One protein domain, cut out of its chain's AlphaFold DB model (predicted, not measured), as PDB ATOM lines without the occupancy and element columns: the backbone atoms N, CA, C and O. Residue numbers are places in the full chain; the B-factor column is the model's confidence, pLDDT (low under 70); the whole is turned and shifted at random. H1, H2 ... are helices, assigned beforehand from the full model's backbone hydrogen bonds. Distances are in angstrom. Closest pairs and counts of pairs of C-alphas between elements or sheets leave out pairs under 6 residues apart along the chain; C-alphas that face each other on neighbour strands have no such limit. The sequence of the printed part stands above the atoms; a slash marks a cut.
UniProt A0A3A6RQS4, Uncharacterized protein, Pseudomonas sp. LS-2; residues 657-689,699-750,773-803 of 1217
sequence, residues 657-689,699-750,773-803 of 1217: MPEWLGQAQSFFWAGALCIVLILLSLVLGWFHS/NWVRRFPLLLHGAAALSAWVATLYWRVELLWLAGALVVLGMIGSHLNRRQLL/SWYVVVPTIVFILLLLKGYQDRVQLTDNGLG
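AT A GLANCE: This is residues 657 to 689, 699 to 750 and 773 to 803 of the 1217 residues of an uncharacterized protein of Pseudomonas sp. LS-2 (UniProt A0A3A6RQS4). Four long helices, H2 to H5, stand in a row, each opposite to the one before; H1 turns off H2, and residues 796 to 802 stick out beyond H5. The printed part has 116 residues, six named helices, H1 to H6, and no named strand. It is all helix and loose, radius of gyration of the C-alphas 17.5 A, spanning 58 by 34 by 21 A.

IN THESE COORDINATES: Find C-alpha 657 at (-51.052, -18.178, 39.974), where H1, residues 657 to 667, begins. Next come H2, 670 to 687, 25.0 A; H3, 699 to 722, 35.2 A, kinked by 29 degrees near 706; H4, 725 to 749, 36.0 A; H5, 773 to 792, 28.5 A; and H6, 794 to 797, ending at (-44.970, -35.141, 53.460).

HOW THE PARTS SIT: H1 and H2 are close but not clearly touching, C-alphas 665 and 671 being closest, 7.6 A. H2 touches H3, closest C-alphas 678 and 710, 5.6 A. H3 and H4 form a helical hairpin, closest C-alphas 712 and 731, 4.1 A, at a shallow tilt of 17 degrees. H4 touches H5 with residues 725 to 732 alone, closest C-alphas 725 and 789, 6.0 A. Every O i to N i+4 pair is within hydrogen-bond range in H1, H2 and H4, 18 of 20 in H3 and 15 of 16 in H5; H6 is too short for one.

THE WHOLE: The printed part is cut between residues 689 and 699, whose C-alphas are 8.1 A apart, and between residues 750 and 773, whose C-alphas are 21.4 A apart. The links printed whole are tight. In this model 42 printed residues have pLDDT under 70, among them 680 to 689.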
ATOM      1  N   MET A 657     -51.912 -17.441  40.897       64.06
ATOM      2  CA  MET A 657     -51.052 -18.178  39.974       64.06
ATOM      3  C   MET A 657     -51.838 -19.122  39.050       64.06
ATOM      4  O   MET A 657     -51.544 -19.105  37.860       64.06
ATOM      5  N   PRO A 658     -52.852 -19.884  39.515       66.06
ATOM      6  CA  PRO A 658     -53.727 -20.657  38.631       66.06
ATOM      7  C   PRO A 658     -54.488 -19.776  37.635       66.06
ATOM      8  O   PRO A 658     -54.596 -20.140  36.467       66.06
ATOM      9  N   GLU A 659     -54.964 -18.603  38.069       70.88
ATOM     10  CA  GLU A 659     -55.655 -17.640  37.200       70.88
ATOM     11  C   GLU A 659     -54.721 -17.082  36.125       70.88
ATOM     12  O   GLU A 659     -55.070 -17.083  34.947       70.88
ATOM     13  N   TRP A 660     -53.507 -16.672  36.506       73.50
ATOM     14  CA  TRP A 660     -52.489 -16.220  35.559       73.50
ATOM     15  C   TRP A 660     -52.077 -17.331  34.590       73.50
ATOM     16  O   TRP A 660     -51.950 -17.088  33.393       73.50
ATOM     17  N   LEU A 661     -51.907 -18.565  35.077       65.69
ATOM     18  CA  LEU A 661     -51.570 -19.711  34.230       65.69
ATOM     19  C   LEU A 661     -52.707 -20.010  33.244       65.69
ATOM     20  O   LEU A 661     -52.441 -20.275  32.074       65.69
ATOM     21  N   GLY A 662     -53.961 -19.896  33.689       68.88
ATOM     22  CA  GLY A 662     -55.148 -19.993  32.841       68.88
ATOM     23  C   GLY A 662     -55.209 -18.885  31.783       68.88
ATOM     24  O   GLY A 662     -55.461 -19.178  30.615       68.88
ATOM     25  N   GLN A 663     -54.907 -17.636  32.155       73.75
ATOM     26  CA  GLN A 663     -54.822 -16.497  31.228       73.75
ATOM     27  C   GLN A 663     -53.675 -16.643  30.219       73.75
ATOM     28  O   GLN A 663     -53.847 -16.361  29.038       73.75
ATOM     29  N   ALA A 664     -52.505 -17.118  30.645       66.81
ATOM     30  CA  ALA A 664     -51.382 -17.369  29.748       66.81
ATOM     31  C   ALA A 664     -51.694 -18.525  28.781       66.81
ATOM     32  O   ALA A 664     -51.451 -18.417  27.580       66.81
ATOM     33  N   GLN A 665     -52.283 -19.622  29.268       65.25
ATOM     34  CA  GLN A 665     -52.685 -20.753  28.426       65.25
ATOM     35  C   GLN A 665     -53.757 -20.370  27.396       65.25
ATOM     36  O   GLN A 665     -53.696 -20.847  26.257       65.25
ATOM     37  N   SER A 666     -54.713 -19.511  27.770       68.31
ATOM     38  CA  SER A 666     -55.727 -18.996  26.846       68.31
ATOM     39  C   SER A 666     -55.125 -18.025  25.825       68.31
ATOM     40  O   SER A 666     -55.435 -18.131  24.638       68.31
ATOM     41  N   PHE A 667     -54.187 -17.168  26.244       64.75
ATOM     42  CA  PHE A 667     -53.456 -16.250  25.366       64.75
ATOM     43  C   PHE A 667     -52.628 -16.984  24.299       64.75
ATOM     44  O   PHE A 667     -52.658 -16.615  23.128       64.75
ATOM     45  N   PHE A 668     -51.942 -18.072  24.663       58.72
ATOM     46  CA  PHE A 668     -51.122 -18.853  23.727       58.72
ATOM     47  C   PHE A 668     -51.910 -19.852  22.860       58.72
ATOM     48  O   PHE A 668     -51.289 -20.640  22.145       58.72
ATOM     49  N   TRP A 669     -53.251 -19.869  22.913       58.16
ATOM     50  CA  TRP A 669     -54.092 -20.843  22.190       58.16
ATOM     51  C   TRP A 669     -53.623 -22.299  22.386       58.16
ATOM     52  O   TRP A 669     -53.817 -23.157  21.520       58.16
ATOM     53  N   ALA A 670     -52.997 -22.604  23.528       59.28
ATOM     54  CA  ALA A 670     -52.252 -23.846  23.723       59.28
ATOM     55  C   ALA A 670     -53.146 -25.088  23.558       59.28
ATOM     56  O   ALA A 670     -52.703 -26.105  23.031       59.28
ATOM     57  N   GLY A 671     -54.431 -24.984  23.926       64.81
ATOM     58  CA  GLY A 671     -55.417 -26.050  23.728       64.81
ATOM     59  C   GLY A 671     -55.702 -26.355  22.257       64.81
ATOM     60  O   GLY A 671     -55.524 -27.492  21.819       64.81
ATOM     61  N   ALA A 672     -56.082 -25.346  21.470       67.06
ATOM     62  CA  ALA A 672     -56.347 -25.523  20.041       67.06
ATOM     63  C   ALA A 672     -55.076 -25.937  19.280       67.06
ATOM     64  O   ALA A 672     -55.127 -26.818  18.424       67.06
ATOM     65  N   LEU A 673     -53.920 -25.373  19.638       65.62
ATOM     66  CA  LEU A 673     -52.633 -25.669  19.011       65.62
ATOM     67  C   LEU A 673     -52.166 -27.104  19.307       65.62
ATOM     68  O   LEU A 673     -51.718 -27.791  18.392       65.62
ATOM     69  N   CYS A 674     -52.335 -27.612  20.534       66.12
ATOM     70  CA  CYS A 674     -52.066 -29.019  20.854       66.12
ATOM     71  C   CYS A 674     -52.975 -29.972  20.071       66.12
ATOM     72  O   CYS A 674     -52.485 -30.967  19.536       66.12
ATOM     73  N   ILE A 675     -54.270 -29.663  19.949       70.25
ATOM     74  CA  ILE A 675     -55.214 -30.461  19.151       70.25
ATOM     75  C   ILE A 675     -54.797 -30.460  17.674       70.25
ATOM     76  O   ILE A 675     -54.732 -31.522  17.054       70.25
ATOM     77  N   VAL A 676     -54.434 -29.295  17.128       72.56
ATOM     78  CA  VAL A 676     -53.941 -29.154  15.750       72.56
ATOM     79  C   VAL A 676     -52.637 -29.926  15.546       72.56
ATOM     80  O   VAL A 676     -52.528 -30.643  14.560       72.56
ATOM     81  N   LEU A 677     -51.673 -29.866  16.470       65.44
ATOM     82  CA  LEU A 677     -50.414 -30.617  16.377       65.44
ATOM     83  C   LEU A 677     -50.620 -32.135  16.488       65.44
ATOM     84  O   LEU A 677     -49.966 -32.893  15.769       65.44
ATOM     85  N   ILE A 678     -51.534 -32.593  17.350       69.75
ATOM     86  CA  ILE A 678     -51.894 -34.015  17.463       69.75
ATOM     87  C   ILE A 678     -52.543 -34.485  16.158       69.75
ATOM     88  O   ILE A 678     -52.106 -35.490  15.595       69.75
ATOM     89  N   LEU A 679     -53.511 -33.733  15.627       73.50
ATOM     90  CA  LEU A 679     -54.149 -34.026  14.341       73.50
ATOM     91  C   LEU A 679     -53.135 -34.012  13.192       73.50
ATOM     92  O   LEU A 679     -53.096 -34.954  12.406       73.50
ATOM     93  N   LEU A 680     -52.251 -33.016  13.138       68.44
ATOM     94  CA  LEU A 680     -51.185 -32.915  12.141       68.44
ATOM     95  C   LEU A 680     -50.231 -34.115  12.221       68.44
ATOM     96  O   LEU A 680     -49.859 -34.670  11.191       68.44
ATOM     97  N   SER A 681     -49.875 -34.570  13.428       60.28
ATOM     98  CA  SER A 681     -49.018 -35.747  13.626       60.28
ATOM     99  C   SER A 681     -49.680 -37.052  13.162       60.28
ATOM    100  O   SER A 681     -49.019 -37.903  12.559       60.28
ATOM    101  N   LEU A 682     -50.994 -37.193  13.380       65.75
ATOM    102  CA  LEU A 682     -51.791 -38.330  12.914       65.75
ATOM    103  C   LEU A 682     -51.938 -38.314  11.386       65.75
ATOM    104  O   LEU A 682     -51.773 -39.352  10.744       65.75
ATOM    105  N   VAL A 683     -52.175 -37.138  10.800       67.62
ATOM    106  CA  VAL A 683     -52.319 -36.938   9.349       67.62
ATOM    107  C   VAL A 683     -50.990 -37.146   8.620       67.62
ATOM    108  O   VAL A 683     -50.951 -37.879   7.637       67.62
ATOM    109  N   LEU A 684     -49.876 -36.601   9.118       57.16
ATOM    110  CA  LEU A 684     -48.533 -36.834   8.561       57.16
ATOM    111  C   LEU A 684     -48.123 -38.312   8.664       57.16
ATOM    112  O   LEU A 684     -47.529 -38.859   7.733       57.16
ATOM    113  N   GLY A 685     -48.481 -38.985   9.766       56.31
ATOM    114  CA  GLY A 685     -48.276 -40.426   9.942       56.31
ATOM    115  C   GLY A 685     -49.130 -41.290   9.006       56.31
ATOM    116  O   GLY A 685     -48.719 -42.396   8.639       56.31
ATOM    117  N   TRP A 686     -50.297 -40.786   8.594       55.25
ATOM    118  CA  TRP A 686     -51.137 -41.400   7.567       55.25
ATOM    119  C   TRP A 686     -50.590 -41.121   6.161       55.25
ATOM    120  O   TRP A 686     -50.474 -42.050   5.375       55.25
ATOM    121  N   PHE A 687     -50.147 -39.909   5.837       49.34
ATOM    122  CA  PHE A 687     -49.655 -39.583   4.490       49.34
ATOM    123  C   PHE A 687     -48.332 -40.273   4.119       49.34
ATOM    124  O   PHE A 687     -48.103 -40.598   2.959       49.34
ATOM    125  N   HIS A 688     -47.478 -40.604   5.093       48.59
ATOM    126  CA  HIS A 688     -46.247 -41.379   4.854       48.59
ATOM    127  C   HIS A 688     -46.494 -42.892   4.600       48.59
ATOM    128  O   HIS A 688     -45.561 -43.694   4.622       48.59
ATOM    129  N   SER A 689     -47.761 -43.295   4.417       41.91
ATOM    130  CA  SER A 689     -48.265 -44.675   4.280       41.91
ATOM    131  C   SER A 689     -48.110 -45.302   2.901       41.91
ATOM    132  O   SER A 689     -48.232 -46.524   2.792       41.91
ATOM    133  N   ASN A 699     -46.741 -52.475   9.030       56.38
ATOM    134  CA  ASN A 699     -47.172 -51.070   9.054       56.38
ATOM    135  C   ASN A 699     -47.670 -50.584  10.424       56.38
ATOM    136  O   ASN A 699     -47.351 -49.462  10.815       56.38
ATOM    137  N   TRP A 700     -48.382 -51.415  11.196       59.81
ATOM    138  CA  TRP A 700     -48.828 -51.024  12.542       59.81
ATOM    139  C   TRP A 700     -47.644 -50.863  13.510       59.81
ATOM    140  O   TRP A 700     -47.574 -49.882  14.247       59.81
ATOM    141  N   VAL A 701     -46.636 -51.738  13.404       64.75
ATOM    142  CA  VAL A 701     -45.383 -51.652  14.177       64.75
ATOM    143  C   VAL A 701     -44.625 -50.353  13.876       64.75
ATOM    144  O   VAL A 701     -44.034 -49.766  14.781       64.75
ATOM    145  N   ARG A 702     -44.692 -49.849  12.631       64.31
ATOM    146  CA  ARG A 702     -44.065 -48.571  12.266       64.31
ATOM    147  C   ARG A 702     -44.782 -47.336  12.820       64.31
ATOM    148  O   ARG A 702     -44.111 -46.347  13.102       64.31
ATOM    149  N   ARG A 703     -46.108 -47.391  12.992       68.94
ATOM    150  CA  ARG A 703     -46.945 -46.267  13.466       68.94
ATOM    151  C   ARG A 703     -47.143 -46.227  14.978       68.94
ATOM    152  O   ARG A 703     -47.462 -45.174  15.520       68.94
ATOM    153  N   PHE A 704     -46.910 -47.345  15.657       76.38
ATOM    154  CA  PHE A 704     -47.045 -47.464  17.106       76.38
ATOM    155  C   PHE A 704     -46.280 -46.379  17.900       76.38
ATOM    156  O   PHE A 704     -46.871 -45.790  18.804       76.38
ATOM    157  N   PRO A 705     -45.031 -45.997  17.544       75.94
ATOM    158  CA  PRO A 705     -44.339 -44.890  18.205       75.94
ATOM    159  C   PRO A 705     -45.049 -43.541  18.064       75.94
ATOM    160  O   PRO A 705     -45.135 -42.810  19.041       75.94
ATOM    161  N   LEU A 706     -45.569 -43.198  16.881       75.25
ATOM    162  CA  LEU A 706     -46.264 -41.924  16.643       75.25
ATOM    163  C   LEU A 706     -47.552 -41.823  17.472       75.25
ATOM    164  O   LEU A 706     -47.796 -40.790  18.088       75.25
ATOM    165  N   LEU A 707     -48.314 -42.919  17.566       80.56
ATOM    166  CA  LEU A 707     -49.512 -42.998  18.412       80.56
ATOM    167  C   LEU A 707     -49.188 -42.783  19.897       80.56
ATOM    168  O   LEU A 707     -49.912 -42.071  20.586       80.56
ATOM    169  N   LEU A 708     -48.072 -43.340  20.380       81.12
ATOM    170  CA  LEU A 708     -47.614 -43.141  21.757       81.12
ATOM    171  C   LEU A 708     -47.220 -41.684  22.041       81.12
ATOM    172  O   LEU A 708     -47.568 -41.167  23.098       81.12
ATOM    173  N   HIS A 709     -46.545 -41.001  21.109       77.50
ATOM    174  CA  HIS A 709     -46.219 -39.577  21.275       77.50
ATOM    175  C   HIS A 709     -47.479 -38.694  21.224       77.50
ATOM    176  O   HIS A 709     -47.575 -37.738  21.988       77.50
ATOM    177  N   GLY A 710     -48.469 -39.034  20.388       78.94
ATOM    178  CA  GLY A 710     -49.768 -38.349  20.365       78.94
ATOM    179  C   GLY A 710     -50.553 -38.518  21.673       78.94
ATOM    180  O   GLY A 710     -51.036 -37.538  22.236       78.94
ATOM    181  N   ALA A 711     -50.606 -39.739  22.215       82.25
ATOM    182  CA  ALA A 711     -51.213 -40.011  23.521       82.25
ATOM    183  C   ALA A 711     -50.453 -39.327  24.676       82.25
ATOM    184  O   ALA A 711     -51.062 -38.865  25.644       82.25
ATOM    185  N   ALA A 712     -49.126 -39.209  24.566       82.00
ATOM    186  CA  ALA A 712     -48.316 -38.459  25.519       82.00
ATOM    187  C   ALA A 712     -48.625 -36.954  25.498       82.00
ATOM    188  O   ALA A 712     -48.758 -36.341  26.551       82.00
ATOM    189  N   ALA A 713     -48.781 -36.356  24.313       78.88
ATOM    190  CA  ALA A 713     -49.149 -34.948  24.184       78.88
ATOM    191  C   ALA A 713     -50.550 -34.673  24.754       78.88
ATOM    192  O   ALA A 713     -50.736 -33.698  25.479       78.88
ATOM    193  N   LEU A 714     -51.511 -35.569  24.497       81.12
ATOM    194  CA  LEU A 714     -52.861 -35.481  25.057       81.12
ATOM    195  C   LEU A 714     -52.839 -35.558  26.592       81.12
ATOM    196  O   LEU A 714     -53.438 -34.725  27.263       81.12
ATOM    197  N   SER A 715     -52.123 -36.531  27.158       82.88
ATOM    198  CA  SER A 715     -52.016 -36.681  28.617       82.88
ATOM    199  C   SER A 715     -51.279 -35.514  29.277       82.88
ATOM    200  O   SER A 715     -51.726 -35.049  30.322       82.88
ATOM    201  N   ALA A 716     -50.226 -34.976  28.653       78.62
ATOM    202  CA  ALA A 716     -49.553 -33.768  29.127       78.62
ATOM    203  C   ALA A 716     -50.481 -32.542  29.099       78.62
ATOM    204  O   ALA A 716     -50.501 -31.771  30.055       78.62
ATOM    205  N   TRP A 717     -51.298 -32.392  28.054       78.12
ATOM    206  CA  TRP A 717     -52.276 -31.310  27.958       78.12
ATOM    207  C   TRP A 717     -53.352 -31.402  29.050       78.12
ATOM    208  O   TRP A 717     -53.583 -30.435  29.778       78.12
ATOM    209  N   VAL A 718     -53.938 -32.586  29.257       79.38
ATOM    210  CA  VAL A 718     -54.890 -32.815  30.359       79.38
ATOM    211  C   VAL A 718     -54.217 -32.557  31.714       79.38
ATOM    212  O   VAL A 718     -54.816 -31.944  32.596       79.38
ATOM    213  N   ALA A 719     -52.945 -32.929  31.877       80.00
ATOM    214  CA  ALA A 719     -52.197 -32.635  33.094       80.00
ATOM    215  C   ALA A 719     -52.040 -31.129  33.352       80.00
ATOM    216  O   ALA A 719     -52.151 -30.704  34.502       80.00
ATOM    217  N   THR A 720     -51.809 -30.326  32.306       72.88
ATOM    218  CA  THR A 720     -51.702 -28.860  32.423       72.88
ATOM    219  C   THR A 720     -53.029 -28.171  32.724       72.88
ATOM    220  O   THR A 720     -53.009 -27.116  33.349       72.88
ATOM    221  N   LEU A 721     -54.161 -28.771  32.332       71.81
ATOM    222  CA  LEU A 721     -55.501 -28.253  32.627       71.81
ATOM    223  C   LEU A 721     -55.917 -28.517  34.079       71.81
ATOM    224  O   LEU A 721     -56.449 -27.634  34.740       71.81
ATOM    225  N   TYR A 722     -55.669 -29.729  34.580       74.56
ATOM    226  CA  TYR A 722     -56.126 -30.152  35.911       74.56
ATOM    227  C   TYR A 722     -55.043 -30.077  36.996       74.56
ATOM    228  O   TYR A 722     -55.303 -30.443  38.142       74.56
ATOM    229  N   TRP A 723     -53.824 -29.657  36.641       74.69
ATOM    230  CA  TRP A 723     -52.648 -29.649  37.515       74.69
ATOM    231  C   TRP A 723     -52.457 -30.990  38.255       74.69
ATOM    232  O   TRP A 723     -52.326 -31.048  39.477       74.69
ATOM    233  N   ARG A 724     -52.461 -32.112  37.518       79.44
ATOM    234  CA  ARG A 724     -52.260 -33.473  38.067       79.44
ATOM    235  C   ARG A 724     -50.952 -34.074  37.560       79.44
ATOM    236  O   ARG A 724     -50.841 -34.411  36.383       79.44
ATOM    237  N   VAL A 725     -49.972 -34.264  38.445       80.56
ATOM    238  CA  VAL A 725     -48.647 -34.790  38.061       80.56
ATOM    239  C   VAL A 725     -48.710 -36.258  37.637       80.56
ATOM    240  O   VAL A 725     -47.921 -36.678  36.797       80.56
ATOM    241  N   GLU A 726     -49.684 -37.032  38.120       84.06
ATOM    242  CA  GLU A 726     -49.908 -38.424  37.692       84.06
ATOM    243  C   GLU A 726     -50.079 -38.559  36.169       84.06
ATOM    244  O   GLU A 726     -49.562 -39.491  35.552       84.06
ATOM    245  N   LEU A 727     -50.726 -37.579  35.534       82.19
ATOM    246  CA  LEU A 727     -50.903 -37.548  34.084       82.19
ATOM    247  C   LEU A 727     -49.608 -37.166  33.346       82.19
ATOM    248  O   LEU A 727     -49.374 -37.656  32.242       82.19
ATOM    249  N   LEU A 728     -48.722 -36.374  33.968       81.94
ATOM    250  CA  LEU A 728     -47.370 -36.117  33.446       81.94
ATOM    251  C   LEU A 728     -46.480 -37.366  33.534       81.94
ATOM    252  O   LEU A 728     -45.675 -37.599  32.633       81.94
ATOM    253  N   TRP A 729     -46.643 -38.198  34.569       81.25
ATOM    254  CA  TRP A 729     -45.978 -39.504  34.651       81.25
ATOM    255  C   TRP A 729     -46.408 -40.426  33.513       81.25
ATOM    256  O   TRP A 729     -45.558 -41.042  32.864       81.25
ATOM    257  N   LEU A 730     -47.712 -40.482  33.233       84.50
ATOM    258  CA  LEU A 730     -48.254 -41.248  32.114       84.50
ATOM    259  C   LEU A 730     -47.736 -40.716  30.770       84.50
ATOM    260  O   LEU A 730     -47.264 -41.503  29.948       84.50
ATOM    261  N   ALA A 731     -47.715 -39.393  30.581       82.44
ATOM    262  CA  ALA A 731     -47.136 -38.761  29.397       82.44
ATOM    263  C   ALA A 731     -45.651 -39.123  29.223       82.44
ATOM    264  O   ALA A 731     -45.241 -39.587  28.159       82.44
ATOM    265  N   GLY A 732     -44.847 -38.986  30.282       78.50
ATOM    266  CA  GLY A 732     -43.427 -39.338  30.274       78.50
ATOM    267  C   GLY A 732     -43.184 -40.815  29.951       78.50
ATOM    268  O   GLY A 732     -42.328 -41.134  29.122       78.50
ATOM    269  N   ALA A 733     -43.968 -41.725  30.537       82.00
ATOM    270  CA  ALA A 733     -43.886 -43.156  30.250       82.00
ATOM    271  C   ALA A 733     -44.212 -43.468  28.780       82.00
ATOM    272  O   ALA A 733     -43.482 -44.226  28.137       82.00
ATOM    273  N   LEU A 734     -45.257 -42.842  28.226       82.62
ATOM    274  CA  LEU A 734     -45.640 -42.975  26.819       82.62
ATOM    275  C   LEU A 734     -44.564 -42.428  25.872       82.62
ATOM    276  O   LEU A 734     -44.269 -43.071  24.864       82.62
ATOM    277  N   VAL A 735     -43.913 -41.307  26.210       79.44
ATOM    278  CA  VAL A 735     -42.763 -40.780  25.453       79.44
ATOM    279  C   VAL A 735     -41.605 -41.776  25.464       79.44
ATOM    280  O   VAL A 735     -41.063 -42.096  24.407       79.44
ATOM    281  N   VAL A 736     -41.237 -42.316  26.629       76.38
ATOM    282  CA  VAL A 736     -40.146 -43.299  26.739       76.38
ATOM    283  C   VAL A 736     -40.468 -44.567  25.941       76.38
ATOM    284  O   VAL A 736     -39.627 -45.038  25.171       76.38
ATOM    285  N   LEU A 737     -41.692 -45.092  26.049       80.31
ATOM    286  CA  LEU A 737     -42.176 -46.225  25.253       80.31
ATOM    287  C   LEU A 737     -42.153 -45.918  23.751       80.31
ATOM    288  O   LEU A 737     -41.700 -46.749  22.959       80.31
ATOM    289  N   GLY A 738     -42.573 -44.716  23.355       75.94
ATOM    290  CA  GLY A 738     -42.545 -44.247  21.974       75.94
ATOM    291  C   GLY A 738     -41.121 -44.167  21.428       75.94
ATOM    292  O   GLY A 738     -40.847 -44.638  20.323       75.94
ATOM    293  N   MET A 739     -40.180 -43.642  22.214       71.00
ATOM    294  CA  MET A 739     -38.761 -43.587  21.856       71.00
ATOM    295  C   MET A 739     -38.142 -44.986  21.736       71.00
ATOM    296  O   MET A 739     -37.431 -45.257  20.766       71.00
ATOM    297  N   ILE A 740     -38.431 -45.899  22.673       72.81
ATOM    298  CA  ILE A 740     -37.975 -47.298  22.612       72.81
ATOM    299  C   ILE A 740     -38.534 -47.977  21.358       72.81
ATOM    300  O   ILE A 740     -37.778 -48.607  20.615       72.81
ATOM    301  N   GLY A 741     -39.828 -47.796  21.084       71.56
ATOM    302  CA  GLY A 741     -40.486 -48.294  19.881       71.56
ATOM    303  C   GLY A 741     -39.820 -47.772  18.608       71.56
ATOM    304  O   GLY A 741     -39.457 -48.560  17.740       71.56
ATOM    305  N   SER A 742     -39.555 -46.464  18.528       69.62
ATOM    306  CA  SER A 742     -38.849 -45.833  17.403       69.62
ATOM    307  C   SER A 742     -37.436 -46.399  17.217       69.62
ATOM    308  O   SER A 742     -37.028 -46.737  16.102       69.62
ATOM    309  N   HIS A 743     -36.697 -46.606  18.310       65.75
ATOM    310  CA  HIS A 743     -35.348 -47.165  18.266       65.75
ATOM    311  C   HIS A 743     -35.336 -48.643  17.829       65.75
ATOM    312  O   HIS A 743     -34.444 -49.059  17.079       65.75
ATOM    313  N   LEU A 744     -36.295 -49.455  18.283       67.44
ATOM    314  CA  LEU A 744     -36.452 -50.849  17.849       67.44
ATOM    315  C   LEU A 744     -36.810 -50.924  16.361       67.44
ATOM    316  O   LEU A 744     -36.231 -51.717  15.619       67.44
ATOM    317  N   ASN A 745     -37.690 -50.034  15.919       65.75
ATOM    318  CA  ASN A 745     -38.150 -49.947  14.543       65.75
ATOM    319  C   ASN A 745     -37.019 -49.502  13.588       65.75
ATOM    320  O   ASN A 745     -36.813 -50.100  12.532       65.75
ATOM    321  N   ARG A 746     -36.179 -48.540  14.007       62.62
ATOM    322  CA  ARG A 746     -34.981 -48.104  13.261       62.62
ATOM    323  C   ARG A 746     -33.923 -49.209  13.148       62.62
ATOM    324  O   ARG A 746     -33.291 -49.344  12.105       62.62
ATOM    325  N   ARG A 747     -33.764 -50.045  14.183       61.44
ATOM    326  CA  ARG A 747     -32.875 -51.224  14.141       61.44
ATOM    327  C   ARG A 747     -33.345 -52.280  13.144       61.44
ATOM    328  O   ARG A 747     -32.504 -52.873  12.484       61.44
ATOM    329  N   GLN A 748     -34.653 -52.493  13.011       59.00
ATOM    330  CA  GLN A 748     -35.213 -53.420  12.018       59.00
ATOM    331  C   GLN A 748     -35.116 -52.898  10.574       59.00
ATOM    332  O   GLN A 748     -35.094 -53.690   9.634       59.00
ATOM    333  N   LEU A 749     -35.064 -51.577  10.379       54.06
ATOM    334  CA  LEU A 749     -34.851 -50.956   9.065       54.06
ATOM    335  C   LEU A 749     -33.388 -51.046   8.603       54.06
ATOM    336  O   LEU A 749     -33.141 -51.269   7.425       54.06
ATOM    337  N   LEU A 750     -32.428 -50.960   9.532       51.91
ATOM    338  CA  LEU A 750     -30.988 -51.066   9.251       51.91
ATOM    339  C   LEU A 750     -30.489 -52.506   9.005       51.91
ATOM    340  O   LEU A 750     -29.330 -52.697   8.658       51.91
ATOM    341  N   SER A 773     -27.339 -38.251  25.116       62.00
ATOM    342  CA  SER A 773     -28.450 -37.394  25.558       62.00
ATOM    343  C   SER A 773     -29.440 -38.126  26.481       62.00
ATOM    344  O   SER A 773     -29.831 -37.592  27.515       62.00
ATOM    345  N   TRP A 774     -29.785 -39.388  26.199       71.31
ATOM    346  CA  TRP A 774     -30.830 -40.101  26.954       71.31
ATOM    347  C   TRP A 774     -30.473 -40.410  28.412       71.31
ATOM    348  O   TRP A 774     -31.365 -40.435  29.257       71.31
ATOM    349  N   TYR A 775     -29.196 -40.634  28.727       73.44
ATOM    350  CA  TYR A 775     -28.768 -40.930  30.101       73.44
ATOM    351  C   TYR A 775     -28.744 -39.699  30.999       73.44
ATOM    352  O   TYR A 775     -28.658 -39.846  32.210       73.44
ATOM    353  N   VAL A 776     -28.820 -38.505  30.416       75.25
ATOM    354  CA  VAL A 776     -28.974 -37.254  31.161       75.25
ATOM    355  C   VAL A 776     -30.449 -36.865  31.176       75.25
ATOM    356  O   VAL A 776     -31.021 -36.672  32.243       75.25
ATOM    357  N   VAL A 777     -31.097 -36.866  30.008       76.88
ATOM    358  CA  VAL A 777     -32.485 -36.411  29.843       76.88
ATOM    359  C   VAL A 777     -33.474 -37.261  30.647       76.88
ATOM    360  O   VAL A 777     -34.294 -36.704  31.373       76.88
ATOM    361  N   VAL A 778     -33.396 -38.597  30.593       81.62
ATOM    362  CA  VAL A 778     -34.374 -39.456  31.291       81.62
ATOM    363  C   VAL A 778     -34.309 -39.279  32.817       81.62
ATOM    364  O   VAL A 778     -35.352 -38.990  33.401       81.62
ATOM    365  N   PRO A 779     -33.138 -39.361  33.482       84.81
ATOM    366  CA  PRO A 779     -33.037 -39.075  34.914       84.81
ATOM    367  C   PRO A 779     -33.475 -37.666  35.289       84.81
ATOM    368  O   PRO A 779     -34.126 -37.510  36.314       84.81
ATOM    369  N   THR A 780     -33.165 -36.652  34.470       82.50
ATOM    370  CA  THR A 780     -33.607 -35.278  34.752       82.50
ATOM    371  C   THR A 780     -35.124 -35.138  34.685       82.50
ATOM    372  O   THR A 780     -35.706 -34.524  35.571       82.50
ATOM    373  N   ILE A 781     -35.786 -35.768  33.708       83.31
ATOM    374  CA  ILE A 781     -37.253 -35.774  33.618       83.31
ATOM    375  C   ILE A 781     -37.850 -36.515  34.817       83.31
ATOM    376  O   ILE A 781     -38.749 -35.993  35.462       83.31
ATOM    377  N   VAL A 782     -37.329 -37.700  35.155       86.81
ATOM    378  CA  VAL A 782     -37.783 -38.472  36.326       86.81
ATOM    379  C   VAL A 782     -37.608 -37.664  37.612       86.81
ATOM    380  O   VAL A 782     -38.515 -37.627  38.436       86.81
ATOM    381  N   PHE A 783     -36.479 -36.974  37.769       88.31
ATOM    382  CA  PHE A 783     -36.215 -36.107  38.911       88.31
ATOM    383  C   PHE A 783     -37.214 -34.946  38.998       88.31
ATOM    384  O   PHE A 783     -37.801 -34.731  40.055       88.31
ATOM    385  N   ILE A 784     -37.471 -34.247  37.887       86.31
ATOM    386  CA  ILE A 784     -38.452 -33.153  37.828       86.31
ATOM    387  C   ILE A 784     -39.859 -33.664  38.168       86.31
ATOM    388  O   ILE A 784     -40.566 -33.033  38.949       86.31
ATOM    389  N   LEU A 785     -40.260 -34.822  37.639       84.94
ATOM    390  CA  LEU A 785     -41.561 -35.426  37.940       84.94
ATOM    391  C   LEU A 785     -41.689 -35.850  39.412       84.94
ATOM    392  O   LEU A 785     -42.766 -35.714  39.991       84.94
ATOM    393  N   LEU A 786     -40.607 -36.336  40.031       88.12
ATOM    394  CA  LEU A 786     -40.574 -36.659  41.462       88.12
ATOM    395  C   LEU A 786     -40.661 -35.401  42.328       88.12
ATOM    396  O   LEU A 786     -41.422 -35.400  43.290       88.12
ATOM    397  N   LEU A 787     -39.951 -34.327  41.970       86.44
ATOM    398  CA  LEU A 787     -40.058 -33.040  42.664       86.44
ATOM    399  C   LEU A 787     -41.468 -32.460  42.567       86.44
ATOM    400  O   LEU A 787     -42.027 -32.030  43.571       86.44
ATOM    401  N   LEU A 788     -42.064 -32.487  41.374       84.25
ATOM    402  CA  LEU A 788     -43.437 -32.033  41.165       84.25
ATOM    403  C   LEU A 788     -44.428 -32.862  41.985       84.25
ATOM    404  O   LEU A 788     -45.325 -32.291  42.600       84.25
ATOM    405  N   LYS A 789     -44.253 -34.190  42.042       85.38
ATOM    406  CA  LYS A 789     -45.077 -35.057  42.892       85.38
ATOM    407  C   LYS A 789     -44.900 -34.712  44.372       85.38
ATOM    408  O   LYS A 789     -45.891 -34.503  45.055       85.38
ATOM    409  N   GLY A 790     -43.660 -34.563  44.843       84.31
ATOM    410  CA  GLY A 790     -43.375 -34.148  46.217       84.31
ATOM    411  C   GLY A 790     -43.990 -32.789  46.566       84.31
ATOM    412  O   GLY A 790     -44.531 -32.617  47.648       84.31
ATOM    413  N   TYR A 791     -44.004 -31.840  45.627       83.38
ATOM    414  CA  TYR A 791     -44.689 -30.563  45.818       83.38
ATOM    415  C   TYR A 791     -46.221 -30.713  45.883       83.38
ATOM    416  O   TYR A 791     -46.875 -29.997  46.639       83.38
ATOM    417  N   GLN A 792     -46.827 -31.634  45.128       82.75
ATOM    418  CA  GLN A 792     -48.266 -31.919  45.241       82.75
ATOM    419  C   GLN A 792     -48.610 -32.584  46.578       82.75
ATOM    420  O   GLN A 792     -49.536 -32.136  47.252       82.75
ATOM    421  N   ASP A 793     -47.799 -33.554  46.994       83.19
ATOM    422  CA  ASP A 793     -47.975 -34.330  48.223       83.19
ATOM    423  C   ASP A 793     -47.412 -33.605  49.467       83.19
ATOM    424  O   ASP A 793     -47.386 -34.169  50.560       83.19
ATOM    425  N   ARG A 794     -46.986 -32.335  49.339       82.94
ATOM    426  CA  ARG A 794     -46.288 -31.558  50.386       82.94
ATOM    427  C   ARG A 794     -47.013 -31.522  51.729       82.94
ATOM    428  O   ARG A 794     -46.375 -31.582  52.769       82.94
ATOM    429  N   VAL A 795     -48.345 -31.453  51.718       80.31
ATOM    430  CA  VAL A 795     -49.151 -31.417  52.950       80.31
ATOM    431  C   VAL A 795     -49.024 -32.734  53.718       80.31
ATOM    432  O   VAL A 795     -48.885 -32.723  54.933       80.31
ATOM    433  N   GLN A 796     -49.006 -33.862  53.004       83.25
ATOM    434  CA  GLN A 796     -48.824 -35.185  53.603       83.25
ATOM    435  C   GLN A 796     -47.365 -35.419  54.002       83.25
ATOM    436  O   GLN A 796     -47.109 -35.940  55.078       83.25
ATOM    437  N   LEU A 797     -46.404 -34.996  53.171       81.94
ATOM    438  CA  LEU A 797     -44.970 -35.141  53.460       81.94
ATOM    439  C   LEU A 797     -44.513 -34.326  54.676       81.94
ATOM    440  O   LEU A 797     -43.543 -34.702  55.324       81.94
ATOM    441  N   THR A 798     -45.201 -33.225  54.972       79.69
ATOM    442  CA  THR A 798     -44.932 -32.376  56.140       79.69
ATOM    443  C   THR A 798     -45.842 -32.694  57.329       79.69
ATOM    444  O   THR A 798     -45.905 -31.888  58.249       79.69
ATOM    445  N   ASP A 799     -46.570 -33.821  57.335       81.81
ATOM    446  CA  ASP A 799     -47.526 -34.193  58.397       81.81
ATOM    447  C   ASP A 799     -48.478 -33.032  58.776       81.81
ATOM    448  O   ASP A 799     -48.615 -32.660  59.941       81.81
ATOM    449  N   ASN A 800     -49.111 -32.397  57.779       77.56
ATOM    450  CA  ASN A 800     -49.943 -31.192  57.932       77.56
ATOM    451  C   ASN A 800     -49.212 -29.985  58.564       77.56
ATOM    452  O   ASN A 800     -49.837 -29.132  59.188       77.56
ATOM    453  N   GLY A 801     -47.892 -29.897  58.391       75.50
ATOM    454  CA  GLY A 801     -47.034 -28.848  58.949       75.50
ATOM    455  C   GLY A 801     -46.364 -29.209  60.279       75.50
ATOM    456  O   GLY A 801     -45.522 -28.441  60.740       75.50
ATOM    457  N   LEU A 802     -46.693 -30.354  60.891       81.69
ATOM    458  CA  LEU A 802     -46.046 -30.831  62.124       81.69
ATOM    459  C   LEU A 802     -44.705 -31.536  61.875       81.69
ATOM    460  O   LEU A 802     -43.928 -31.683  62.810       81.69
ATOM    461  N   GLY A 803     -44.436 -31.974  60.646       83.56
ATOM    462  CA  GLY A 803     -43.156 -32.535  60.222       83.56
ATOM    463  C   GLY A 803     -42.159 -31.467  59.765       83.56
ATOM    464  O   GLY A 803     -42.355 -30.268  59.978       83.56
TER     465      GLY A 803